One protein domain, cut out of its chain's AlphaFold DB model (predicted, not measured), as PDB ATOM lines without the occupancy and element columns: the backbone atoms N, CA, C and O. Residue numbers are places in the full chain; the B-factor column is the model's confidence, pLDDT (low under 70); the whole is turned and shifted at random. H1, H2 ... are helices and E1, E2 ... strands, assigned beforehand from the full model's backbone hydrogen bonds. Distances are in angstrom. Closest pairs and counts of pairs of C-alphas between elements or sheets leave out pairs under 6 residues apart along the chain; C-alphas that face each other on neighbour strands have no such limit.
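AT A GLANCE: This is residues 17 to 88 and 121 to 140 of the 225 residues of an uncharacterized protein of Phytophthora nicotianae (UniProt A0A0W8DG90). Three helices lie side by side in a small body, with H2 in the middle between H1 and H3, and a two-stranded hairpin, E1 and E2, reaches away from one end of it as an arm. This arm makes much of the length, and H1 and H3 have no contact with each other. The printed part has 92 residues with three named helices and two named strands, in the order H1, H2, E1, E2, H3; the two strands form an antiparallel sheet of order E1 - E2. The class is mixed, helices and strands. The whole is only just loose, close to extended, with a radius of gyration of the C-alphas of 18.0 A and spans of 60 by 28 by 19 A.

HOW THE PARTS SIT: H1, residues 17 to 36, touches H2, residues 47 to 62; the closest C-alphas are those of Ala 22 and Ile 58, 6.0 A apart. The two form a helical hairpin, running opposite ways at a shallow tilt of 28 degrees. E1, residues 68 to 73, and E2, residues 77 to 83, form a hairpin of antiparallel neighbour strands, with 141 degrees between their directions. N 71 and O 79 are 2.7 A apart and N 79 and O 71 are 2.7 A apart, both within hydrogen-bond range. H3, residues 125 to 134, touches H2, opposite ways at a shallow tilt of 26 degrees; their closest C-alphas, those of Cys 50 and Lys 134, are 4.9 A apart. H1 and H3 are apart, and both strands are apart from H1. In H2 and H3 every O i to N i+4 pair is within hydrogen-bond range; in H1, 12 of 16 are.

IN THESE COORDINATES: H1 begins with C-alpha 17 at (101.082, 135.952, 155.835) and measures 30.2 A from first to last C-alpha. H2 measures 22.2 A. E1 measures 15.9 A, and E2, beginning with C-alpha 77 at (98.000, 100.539, 155.997), measures 18.2 A. H3 measures 14.5 A and ends with C-alpha 134 at (125.379, 131.230, 143.639).

THE WHOLE: The two C-alphas farthest apart are those of Arg 35 and Arg 75, at 60.2 A. Residues 89 to 120 are cut out and not printed, and C-alphas 88 and 121 are 11.3 A apart across the cut. Of the links that are printed whole, H2 to E1 and E1 to E2 are tight, H1 to H2 is short, and none is long. The mean pLDDT of the printed part is 74.0; it is under 70 at residue 40, residues 64 to 88 and residues 121 to 122.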
ATOM      1  N   LYS A  17     100.342 135.161 154.838       84.56
ATOM      2  CA  LYS A  17     101.082 135.952 155.835       84.56
ATOM      3  C   LYS A  17     102.578 135.638 155.812       84.56
ATOM      4  O   LYS A  17     103.406 136.548 155.893       84.56
ATOM      5  N   PHE A  18     102.931 134.359 155.696       83.88
ATOM      6  CA  PHE A  18     104.324 133.922 155.612       83.88
ATOM      7  C   PHE A  18     104.931 134.258 154.253       83.88
ATOM      8  O   PHE A  18     106.077 134.712 154.209       83.88
ATOM      9  N   ASP A  19     104.147 134.134 153.182       87.56
ATOM     10  CA  ASP A  19     104.565 134.487 151.826       87.56
ATOM     11  C   ASP A  19     104.824 135.994 151.676       87.56
ATOM     12  O   ASP A  19     105.918 136.395 151.290       87.56
ATOM     13  N   SER A  20     103.914 136.854 152.150       88.94
ATOM     14  CA  SER A  20     104.103 138.319 152.163       88.94
ATOM     15  C   SER A  20     105.352 138.725 152.950       88.94
ATOM     16  O   SER A  20     106.095 139.641 152.585       88.94
ATOM     17  N   LYS A  21     105.624 138.017 154.054       89.06
ATOM     18  CA  LYS A  21     106.836 138.241 154.838       89.06
ATOM     19  C   LYS A  21     108.074 137.797 154.069       89.06
ATOM     20  O   LYS A  21     109.076 138.501 154.132       89.06
ATOM     21  N   ALA A  22     108.041 136.660 153.377       89.38
ATOM     22  CA  ALA A  22     109.138 136.190 152.535       89.38
ATOM     23  C   ALA A  22     109.406 137.155 151.370       89.38
ATOM     24  O   ALA A  22     110.561 137.520 151.143       89.38
ATOM     25  N   GLU A  23     108.350 137.643 150.718       89.88
ATOM     26  CA  GLU A  23     108.411 138.609 149.622       89.88
ATOM     27  C   GLU A  23     109.151 139.881 150.037       89.88
ATOM     28  O   GLU A  23     110.045 140.344 149.328       89.88
ATOM     29  N   PHE A  24     108.853 140.417 151.222       91.56
ATOM     30  CA  PHE A  24     109.532 141.606 151.732       91.56
ATOM     31  C   PHE A  24     111.061 141.427 151.800       91.56
ATOM     32  O   PHE A  24     111.815 142.297 151.359       91.56
ATOM     33  N   TYR A  25     111.546 140.285 152.302       90.19
ATOM     34  CA  TYR A  25     112.988 139.998 152.333       90.19
ATOM     35  C   TYR A  25     113.557 139.695 150.945       90.19
ATOM     36  O   TYR A  25     114.727 139.993 150.698       90.19
ATOM     37  N   TYR A  26     112.747 139.125 150.051       91.50
ATOM     38  CA  TYR A  26     113.112 138.894 148.660       91.50
ATOM     39  C   TYR A  26     113.371 140.209 147.915       91.50
ATOM     40  O   TYR A  26     114.450 140.393 147.351       91.50
ATOM     41  N   ARG A  27     112.443 141.172 147.996       91.44
ATOM     42  CA  ARG A  27     112.561 142.467 147.303       91.44
ATOM     43  C   ARG A  27     113.800 143.258 147.716       91.44
ATOM     44  O   ARG A  27     114.431 143.892 146.875       91.44
ATOM     45  N   ASN A  28     114.182 143.194 148.991       90.38
ATOM     46  CA  ASN A  28     115.385 143.872 149.478       90.38
ATOM     47  C   ASN A  28     116.655 143.338 148.804       90.38
ATOM     48  O   ASN A  28     117.514 144.120 148.401       90.38
ATOM     49  N   VAL A  29     116.759 142.018 148.643       86.69
ATOM     50  CA  VAL A  29     117.893 141.394 147.954       86.69
ATOM     51  C   VAL A  29     117.838 141.667 146.455       86.69
ATOM     52  O   VAL A  29     118.867 141.991 145.874       86.69
ATOM     53  N   ASP A  30     116.650 141.669 145.849       88.50
ATOM     54  CA  ASP A  30     116.467 142.014 144.436       88.50
ATOM     55  C   ASP A  30     117.052 143.395 144.087       88.50
ATOM     56  O   ASP A  30     117.853 143.530 143.160       88.50
ATOM     57  N   ILE A  31     116.743 144.405 144.905       89.06
ATOM     58  CA  ILE A  31     117.267 145.771 144.756       89.06
ATOM     59  C   ILE A  31     118.797 145.799 144.903       89.06
ATOM     60  O   ILE A  31     119.479 146.573 144.228       89.06
ATOM     61  N   VAL A  32     119.361 144.971 145.785       87.75
ATOM     62  CA  VAL A  32     120.815 144.861 145.948       87.75
ATOM     63  C   VAL A  32     121.448 144.241 144.702       87.75
ATOM     64  O   VAL A  32     122.413 144.806 144.192       87.75
ATOM     65  N   LEU A  33     120.880 143.163 144.149       86.31
ATOM     66  CA  LEU A  33     121.387 142.532 142.923       86.31
ATOM     67  C   LEU A  33     121.351 143.473 141.714       86.31
ATOM     68  O   LEU A  33     122.279 143.456 140.908       86.31
ATOM     69  N   GLN A  34     120.323 144.319 141.594       85.69
ATOM     70  CA  GLN A  34     120.219 145.279 140.488       85.69
ATOM     71  C   GLN A  34     121.405 146.257 140.442       85.69
ATOM     72  O   GLN A  34     121.839 146.633 139.354       85.69
ATOM     73  N   ARG A  35     121.984 146.620 141.596       85.25
ATOM     74  CA  ARG A  35     123.152 147.519 141.660       85.25
ATOM     75  C   ARG A  35     124.447 146.878 141.166       85.25
ATOM     76  O   ARG A  35     125.320 147.598 140.698       85.25
ATOM     77  N   PHE A  36     124.574 145.556 141.259       78.56
ATOM     78  CA  PHE A  36     125.779 144.841 140.823       78.56
ATOM     79  C   PHE A  36     125.805 144.550 139.321       78.56
ATOM     80  O   PHE A  36     126.837 144.133 138.806       78.56
ATOM     81  N   GLY A  37     124.705 144.830 138.613       74.69
ATOM     82  CA  GLY A  37     124.607 144.642 137.173       74.69
ATOM     83  C   GLY A  37     124.566 143.160 136.805       74.69
ATOM     84  O   GLY A  37     125.589 142.505 136.641       74.69
ATOM     85  N   CYS A  38     123.365 142.638 136.571       76.69
ATOM     86  CA  CYS A  38     123.147 141.223 136.249       76.69
ATOM     87  C   CYS A  38     123.704 140.742 134.903       76.69
ATOM     88  O   CYS A  38     123.581 139.566 134.569       76.69
ATOM     89  N   HIS A  39     124.341 141.637 134.154       73.44
ATOM     90  CA  HIS A  39     125.071 141.325 132.932       73.44
ATOM     91  C   HIS A  39     126.446 140.698 133.207       73.44
ATOM     92  O   HIS A  39     126.976 139.997 132.348       73.44
ATOM     93  N   ALA A  40     127.023 140.922 134.392       69.62
ATOM     94  CA  ALA A  40     128.292 140.327 134.780       69.62
ATOM     95  C   ALA A  40     128.059 138.987 135.493       69.62
ATOM     96  O   ALA A  40     127.322 138.906 136.476       69.62
ATOM     97  N   LYS A  41     128.703 137.919 135.009       75.62
ATOM     98  CA  LYS A  41     128.732 136.638 135.721       75.62
ATOM     99  C   LYS A  41     129.740 136.705 136.865       75.62
ATOM    100  O   LYS A  41     130.916 136.967 136.634       75.62
ATOM    101  N   TYR A  42     129.283 136.443 138.088       71.00
ATOM    102  CA  TYR A  42     130.140 136.413 139.280       71.00
ATOM    103  C   TYR A  42     130.902 135.082 139.413       71.00
ATOM    104  O   TYR A  42     131.946 135.023 140.056       71.00
ATOM    105  N   SER A  43     130.363 134.009 138.825       70.88
ATOM    106  CA  SER A  43     130.893 132.640 138.848       70.88
ATOM    107  C   SER A  43     130.347 131.869 137.629       70.88
ATOM    108  O   SER A  43     129.898 132.468 136.652       70.88
ATOM    109  N   VAL A  44     130.314 130.535 137.687       82.44
ATOM    110  CA  VAL A  44     129.496 129.694 136.788       82.44
ATOM    111  C   VAL A  44     128.030 130.166 136.775       82.44
ATOM    112  O   VAL A  44     127.360 130.094 135.742       82.44
ATOM    113  N   TYR A  45     127.573 130.706 137.906       86.00
ATOM    114  CA  TYR A  45     126.218 131.194 138.143       86.00
ATOM    115  C   TYR A  45     126.051 132.692 137.850       86.00
ATOM    116  O   TYR A  45     126.978 133.491 138.025       86.00
ATOM    117  N   GLY A  46     124.850 133.059 137.400       86.50
ATOM    118  CA  GLY A  46     124.429 134.440 137.155       86.50
ATOM    119  C   GLY A  46     123.507 135.006 138.240       86.50
ATOM    120  O   GLY A  46     123.240 134.378 139.263       86.50
ATOM    121  N   CYS A  47     122.986 136.212 137.993       87.81
ATOM    122  CA  CYS A  47     121.988 136.832 138.871       87.81
ATOM    123  C   CYS A  47     120.723 135.985 139.032       87.81
ATOM    124  O   CYS A  47     120.192 135.912 140.136       87.81
ATOM    125  N   ASP A  48     120.235 135.376 137.952       88.94
ATOM    126  CA  ASP A  48     118.978 134.625 137.979       88.94
ATOM    127  C   ASP A  48     119.107 133.363 138.838       88.94
ATOM    128  O   ASP A  48     118.252 133.101 139.681       88.94
ATOM    129  N   ASP A  49     120.246 132.669 138.750       90.00
ATOM    130  CA  ASP A  49     120.559 131.527 139.615       90.00
ATOM    131  C   ASP A  49     120.583 131.917 141.101       90.00
ATOM    132  O   ASP A  49     120.112 131.161 141.956       90.00
ATOM    133  N   CYS A  50     121.145 133.089 141.419       89.94
ATOM    134  CA  CYS A  50     121.148 133.620 142.780       89.94
ATOM    135  C   CYS A  50     119.732 133.989 143.242       89.94
ATOM    136  O   CYS A  50     119.363 133.638 144.362       89.94
ATOM    137  N   ARG A  51     118.923 134.647 142.397       89.81
ATOM    138  CA  ARG A  51     117.527 134.987 142.721       89.81
ATOM    139  C   ARG A  51     116.713 133.743 143.038       89.81
ATOM    140  O   ARG A  51     116.043 133.707 144.067       89.81
ATOM    141  N   GLU A  52     116.821 132.709 142.207       89.38
ATOM    142  CA  GLU A  52     116.127 131.447 142.449       89.38
ATOM    143  C   GLU A  52     116.595 130.781 143.743       89.38
ATOM    144  O   GLU A  52     115.777 130.440 144.596       89.38
ATOM    145  N   ALA A  53     117.907 130.643 143.947       89.56
ATOM    146  CA  ALA A  53     118.434 130.032 145.166       89.56
ATOM    147  C   ALA A  53     118.006 130.800 146.425       89.56
ATOM    148  O   ALA A  53     117.609 130.194 147.423       89.56
ATOM    149  N   TYR A  54     118.032 132.133 146.367       89.94
ATOM    150  CA  TYR A  54     117.609 132.984 147.469       89.94
ATOM    151  C   TYR A  54     116.108 132.867 147.749       89.94
ATOM    152  O   TYR A  54     115.715 132.812 148.915       89.94
ATOM    153  N   LYS A  55     115.274 132.753 146.707       89.19
ATOM    154  CA  LYS A  55     113.834 132.486 146.823       89.19
ATOM    155  C   LYS A  55     113.571 131.189 147.596       89.19
ATOM    156  O   LYS A  55     112.812 131.197 148.565       89.19
ATOM    157  N   TYR A  56     114.246 130.097 147.243       85.88
ATOM    158  CA  TYR A  56     114.093 128.829 147.966       85.88
ATOM    159  C   TYR A  56     114.573 128.917 149.417       85.88
ATOM    160  O   TYR A  56     113.903 128.432 150.331       85.88
ATOM    161  N   TRP A  57     115.697 129.589 149.653       87.19
ATOM    162  CA  TRP A  57     116.222 129.778 151.001       87.19
ATOM    163  C   TRP A  57     115.290 130.613 151.883       87.19
ATOM    164  O   TRP A  57     114.971 130.182 152.993       87.19
ATOM    165  N   ILE A  58     114.788 131.756 151.405       87.81
ATOM    166  CA  ILE A  58     113.908 132.608 152.213       87.81
ATOM    167  C   ILE A  58     112.572 131.920 152.495       87.81
ATOM    168  O   ILE A  58     112.113 131.972 153.637       87.81
ATOM    169  N   CYS A  59     112.007 131.200 151.517       84.81
ATOM    170  CA  CYS A  59     110.830 130.363 151.739       84.81
ATOM    171  C   CYS A  59     111.126 129.315 152.824       84.81
ATOM    172  O   CYS A  59     110.383 129.234 153.794       84.81
ATOM    173  N   SER A  60     112.253 128.596 152.760       79.88
ATOM    174  CA  SER A  60     112.598 127.592 153.782       79.88
ATOM    175  C   SER A  60     112.769 128.176 155.196       79.88
ATOM    176  O   SER A  60     112.478 127.512 156.188       79.88
ATOM    177  N   ILE A  61     113.203 129.436 155.315       81.44
ATOM    178  CA  ILE A  61     113.331 130.129 156.607       81.44
ATOM    179  C   ILE A  61     111.987 130.641 157.126       81.44
ATOM    180  O   ILE A  61     111.794 130.707 158.339       81.44
ATOM    181  N   LYS A  62     111.074 131.068 156.247       83.50
ATOM    182  CA  LYS A  62     109.755 131.566 156.668       83.50
ATOM    183  C   LYS A  62     108.770 130.434 156.930       83.50
ATOM    184  O   LYS A  62     108.021 130.518 157.896       83.50
ATOM    185  N   PHE A  63     108.846 129.368 156.145       78.31
ATOM    186  CA  PHE A  63     108.047 128.156 156.276       78.31
ATOM    187  C   PHE A  63     108.838 127.082 157.024       78.31
ATOM    188  O   PHE A  63     109.247 126.065 156.474       78.31
ATOM    189  N   GLN A  64     109.091 127.344 158.306       68.06
ATOM    190  CA  GLN A  64     109.886 126.471 159.173       68.06
ATOM    191  C   GLN A  64     109.120 125.283 159.754       68.06
ATOM    192  O   GLN A  64     109.722 124.445 160.424       68.06
ATOM    193  N   LYS A  65     107.810 125.203 159.521       58.00
ATOM    194  CA  LYS A  65     107.011 124.090 160.012       58.00
ATOM    195  C   LYS A  65     107.403 122.836 159.258       58.00
ATOM    196  O   LYS A  65     106.992 122.619 158.121       58.00
ATOM    197  N   CYS A  66     108.215 122.016 159.917       54.72
ATOM    198  CA  CYS A  66     108.305 120.609 159.600       54.72
ATOM    199  C   CYS A  66     106.932 120.004 159.775       54.72
ATOM    200  O   CYS A  66     106.049 120.543 160.446       54.72
ATOM    201  N   GLY A  67     106.797 118.810 159.261       44.16
ATOM    202  CA  GLY A  67     105.799 117.995 159.859       44.16
ATOM    203  C   GLY A  67     105.682 116.677 159.217       44.16
ATOM    204  O   GLY A  67     106.418 116.259 158.321       44.16
ATOM    205  N   SER A  68     104.794 115.978 159.865       41.97
ATOM    206  CA  SER A  68     105.061 114.597 160.108       41.97
ATOM    207  C   SER A  68     103.862 113.852 159.657       41.97
ATOM    208  O   SER A  68     103.076 113.474 160.514       41.97
ATOM    209  N   GLN A  69     103.666 113.713 158.343       40.16
ATOM    210  CA  GLN A  69     102.488 113.017 157.909       40.16
ATOM    211  C   GLN A  69     102.613 111.488 158.289       40.16
ATOM    212  O   GLN A  69     103.138 110.814 157.437       40.16
ATOM    213  N   THR A  70     102.106 110.870 159.404       43.78
ATOM    214  CA  THR A  70     101.611 109.427 159.460       43.78
ATOM    215  C   THR A  70     100.279 109.116 160.210       43.78
ATOM    216  O   THR A  70     100.200 109.323 161.410       43.78
ATOM    217  N   VAL A  71      99.271 108.512 159.544       47.97
ATOM    218  CA  VAL A  71      98.015 107.924 160.088       47.97
ATOM    219  C   VAL A  71      97.934 106.470 159.694       47.97
ATOM    220  O   VAL A  71      97.995 106.128 158.522       47.97
ATOM    221  N   THR A  72      97.711 105.599 160.662       48.38
ATOM    222  CA  THR A  72      97.404 104.202 160.367       48.38
ATOM    223  C   THR A  72      95.893 104.073 160.255       48.38
ATOM    224  O   THR A  72      95.182 104.425 161.192       48.38
ATOM    225  N   THR A  73      95.394 103.621 159.105       54.72
ATOM    226  CA  THR A  73      93.973 103.267 158.971       54.72
ATOM    227  C   THR A  73      93.734 101.895 159.600       54.72
ATOM    228  O   THR A  73      94.624 101.043 159.579       54.72
ATOM    229  N   ASP A  74      92.520 101.655 160.085       55.53
ATOM    230  CA  ASP A  74      92.038 100.468 160.820       55.53
ATOM    231  C   ASP A  74      92.253  99.114 160.095       55.53
ATOM    232  O   ASP A  74      91.965  98.051 160.638       55.53
ATOM    233  N   ARG A  75      92.784  99.135 158.865       59.25
ATOM    234  CA  ARG A  75      93.135  97.978 158.023       59.25
ATOM    235  C   ARG A  75      94.643  97.705 157.900       59.25
ATOM    236  O   ARG A  75      95.041  96.914 157.052       59.25
ATOM    237  N   GLY A  76      95.491  98.349 158.707       51.31
ATOM    238  CA  GLY A  76      96.935  98.071 158.750       51.31
ATOM    239  C   GLY A  76      97.769  98.730 157.643       51.31
ATOM    240  O   GLY A  76      98.918  98.347 157.441       51.31
ATOM    241  N   ALA A  77      97.227  99.725 156.935       50.78
ATOM    242  CA  ALA A  77      98.000 100.539 155.997       50.78
ATOM    243  C   ALA A  77      98.507 101.822 156.675       50.78
ATOM    244  O   ALA A  77      97.721 102.594 157.233       50.78
ATOM    245  N   THR A  78      99.817 102.062 156.590       45.81
ATOM    246  CA  THR A  78     100.475 103.303 157.015       45.81
ATOM    247  C   THR A  78     100.178 104.399 155.988       45.81
ATOM    248  O   THR A  78     100.784 104.455 154.922       45.81
ATOM    249  N   LYS A  79      99.203 105.262 156.267       46.94
ATOM    250  CA  LYS A  79      98.981 106.521 155.543       46.94
ATOM    251  C   LYS A  79      99.860 107.603 156.162       46.94
ATOM    252  O   LYS A  79     100.291 107.476 157.298       46.94
ATOM    253  N   LEU A  80     100.132 108.674 155.428       43.50
ATOM    254  CA  LEU A  80     100.840 109.847 155.922       43.50
ATOM    255  C   LEU A  80      99.796 110.881 156.531       43.50
ATOM    256  O   LEU A  80      98.869 111.238 155.816       43.50
ATOM    257  N   PHE A  81      99.914 111.370 157.793       45.12
ATOM    258  CA  PHE A  81      99.177 112.447 158.561       45.12
ATOM    259  C   PHE A  81      99.924 113.412 159.547       45.12
ATOM    260  O   PHE A  81     100.571 112.918 160.462       45.12
ATOM    261  N   TYR A  82      99.976 114.737 159.296       41.53
ATOM    262  CA  TYR A  82     101.055 115.715 159.632       41.53
ATOM    263  C   TYR A  82     100.698 116.456 160.850       41.53
ATOM    264  O   TYR A  82      99.854 117.343 160.815       41.53
ATOM    265  N   SER A  83     101.398 116.096 161.910       41.41
ATOM    266  CA  SER A  83     101.460 116.983 163.034       41.41
ATOM    267  C   SER A  83     102.282 118.214 162.638       41.41
ATOM    268  O   SER A  83     103.470 118.111 162.317       41.41
ATOM    269  N   THR A  84     101.593 119.356 162.607       42.34
ATOM    270  CA  THR A  84     102.144 120.715 162.665       42.34
ATOM    271  C   THR A  84     102.458 121.119 164.106       42.34
ATOM    272  O   THR A  84     102.550 122.320 164.380       42.34
ATOM    273  N   ASP A  85     102.561 120.164 165.042       39.66
ATOM    274  CA  ASP A  85     102.987 120.477 166.397       39.66
ATOM    275  C   ASP A  85     104.328 121.182 166.281       39.66
ATOM    276  O   ASP A  85     105.314 120.657 165.752       39.66
ATOM    277  N   MET A  86     104.323 122.433 166.737       42.97
ATOM    278  CA  MET A  86     105.557 123.111 167.056       42.97
ATOM    279  C   MET A  86     106.349 122.130 167.914       42.97
ATOM    280  O   MET A  86     105.771 121.563 168.836       42.97
ATOM    281  N   CYS A  87     107.618 121.881 167.594       42.28
ATOM    282  CA  CYS A  87     108.475 121.096 168.468       42.28
ATOM    283  C   CYS A  87     108.488 121.820 169.818       42.28
ATOM    284  O   CYS A  87     109.186 122.826 169.977       42.28
ATOM    285  N   ASP A  88     107.631 121.379 170.731       33.38
ATOM    286  CA  ASP A  88     107.508 121.943 172.053       33.38
ATOM    287  C   ASP A  88     108.763 121.503 172.784       33.38
ATOM    288  O   ASP A  88     108.927 120.331 173.121       33.38
ATOM    289  N   TYR A 121     113.848 125.266 164.283       58.41
ATOM    290  CA  TYR A 121     113.785 124.595 162.986       58.41
ATOM    291  C   TYR A 121     114.921 125.129 162.115       58.41
ATOM    292  O   TYR A 121     115.039 126.336 161.882       58.41
ATOM    293  N   ARG A 122     115.820 124.239 161.699       59.31
ATOM    294  CA  ARG A 122     116.946 124.601 160.843       59.31
ATOM    295  C   ARG A 122     116.573 124.285 159.410       59.31
ATOM    296  O   ARG A 122     116.124 123.182 159.112       59.31
ATOM    297  N   THR A 123     116.794 125.248 158.528       71.44
ATOM    298  CA  THR A 123     116.763 124.983 157.093       71.44
ATOM    299  C   THR A 123     117.857 123.986 156.739       71.44
ATOM    300  O   THR A 123     118.869 123.878 157.441       71.44
ATOM    301  N   CYS A 124     117.654 123.221 155.667       71.88
ATOM    302  CA  CYS A 124     118.665 122.281 155.208       71.88
ATOM    303  C   CYS A 124     119.982 123.026 154.943       71.88
ATOM    304  O   CYS A 124     119.993 124.060 154.270       71.88
ATOM    305  N   LEU A 125     121.095 122.477 155.443       77.56
ATOM    306  CA  LEU A 125     122.423 123.056 155.221       77.56
ATOM    307  C   LEU A 125     122.723 123.188 153.720       77.56
ATOM    308  O   LEU A 125     123.279 124.197 153.304       77.56
ATOM    309  N   SER A 126     122.269 122.225 152.911       78.25
ATOM    310  CA  SER A 126     122.383 122.251 151.449       78.25
ATOM    311  C   SER A 126     121.753 123.497 150.819       78.25
ATOM    312  O   SER A 126     122.399 124.150 150.009       78.25
ATOM    313  N   ILE A 127     120.544 123.884 151.243       84.25
ATOM    314  CA  ILE A 127     119.853 125.080 150.729       84.25
ATOM    315  C   ILE A 127     120.649 126.343 151.068       84.25
ATOM    316  O   ILE A 127     120.757 127.256 150.254       84.25
ATOM    317  N   CYS A 128     121.231 126.402 152.268       85.44
ATOM    318  CA  CYS A 128     122.064 127.534 152.650       85.44
ATOM    319  C   CYS A 128     123.363 127.598 151.834       85.44
ATOM    320  O   CYS A 128     123.725 128.659 151.324       85.44
ATOM    321  N   GLU A 129     124.050 126.467 151.677       87.06
ATOM    322  CA  GLU A 129     125.277 126.397 150.884       87.06
ATOM    323  C   GLU A 129     125.038 126.746 149.410       87.06
ATOM    324  O   GLU A 129     125.899 127.363 148.782       87.06
ATOM    325  N   ASP A 130     123.872 126.408 148.863       88.44
ATOM    326  CA  ASP A 130     123.515 126.738 147.484       88.44
ATOM    327  C   ASP A 130     123.411 128.251 147.256       88.44
ATOM    328  O   ASP A 130     123.908 128.750 146.244       88.44
ATOM    329  N   VAL A 131     122.850 129.006 148.208       89.62
ATOM    330  CA  VAL A 131     122.830 130.479 148.141       89.62
ATOM    331  C   VAL A 131     124.244 131.041 148.213       89.62
ATOM    332  O   VAL A 131     124.612 131.878 147.392       89.62
ATOM    333  N   VAL A 132     125.065 130.549 149.146       90.25
ATOM    334  CA  VAL A 132     126.456 131.006 149.315       90.25
ATOM    335  C   VAL A 132     127.290 130.772 148.050       90.25
ATOM    336  O   VAL A 132     128.150 131.587 147.727       90.25
ATOM    337  N   ARG A 133     127.039 129.686 147.307       87.94
ATOM    338  CA  ARG A 133     127.753 129.378 146.053       87.94
ATOM    339  C   ARG A 133     127.285 130.206 144.855       87.94
ATOM    340  O   ARG A 133     128.085 130.454 143.953       87.94
ATOM    341  N   LYS A 134     126.001 130.572 144.803       89.50
ATOM    342  CA  LYS A 134     125.379 131.230 143.639       89.50
ATOM    343  C   LYS A 134     125.364 132.754 143.737       89.50
ATOM    344  O   LYS A 134     125.370 133.425 142.709       89.50
ATOM    345  N   CYS A 135     125.341 133.298 144.948       89.12
ATOM    346  CA  CYS A 135     125.183 134.726 145.189       89.12
ATOM    347  C   CYS A 135     126.510 135.459 145.444       89.12
ATOM    348  O   CYS A 135     127.472 134.857 145.924       89.12
ATOM    349  N   PRO A 136     126.581 136.776 145.160       86.69
ATOM    350  CA  PRO A 136     127.777 137.570 145.420       86.69
ATOM    351  C   PRO A 136     128.051 137.714 146.923       86.69
ATOM    352  O   PRO A 136     127.132 137.815 147.740       86.69
ATOM    353  N   TYR A 137     129.334 137.815 147.282       83.44
ATOM    354  CA  TYR A 137     129.806 137.891 148.672       83.44
ATOM    355  C   TYR A 137     129.264 139.096 149.459       83.44
ATOM    356  O   TYR A 137     129.241 139.068 150.687       83.44
ATOM    357  N   VAL A 138     128.788 140.144 148.778       82.62
ATOM    358  CA  VAL A 138     128.271 141.367 149.414       82.62
ATOM    359  C   VAL A 138     126.998 141.120 150.229       82.62
ATOM    360  O   VAL A 138     126.721 141.854 151.174       82.62
ATOM    361  N   LEU A 139     126.244 140.060 149.920       82.12
ATOM    362  CA  LEU A 139     125.068 139.680 150.707       82.12
ATOM    363  C   LEU A 139     125.434 139.036 152.059       82.12
ATOM    364  O   LEU A 139     124.556 138.869 152.900       82.12
ATOM    365  N   ASN A 140     126.715 138.714 152.277       81.69
ATOM    366  CA  ASN A 140     127.287 138.232 153.538       81.69
ATOM    367  C   ASN A 140     126.473 137.108 154.212       81.69
ATOM    368  O   ASN A 140     126.186 137.147 155.411       81.69
TER     369      ASN A 140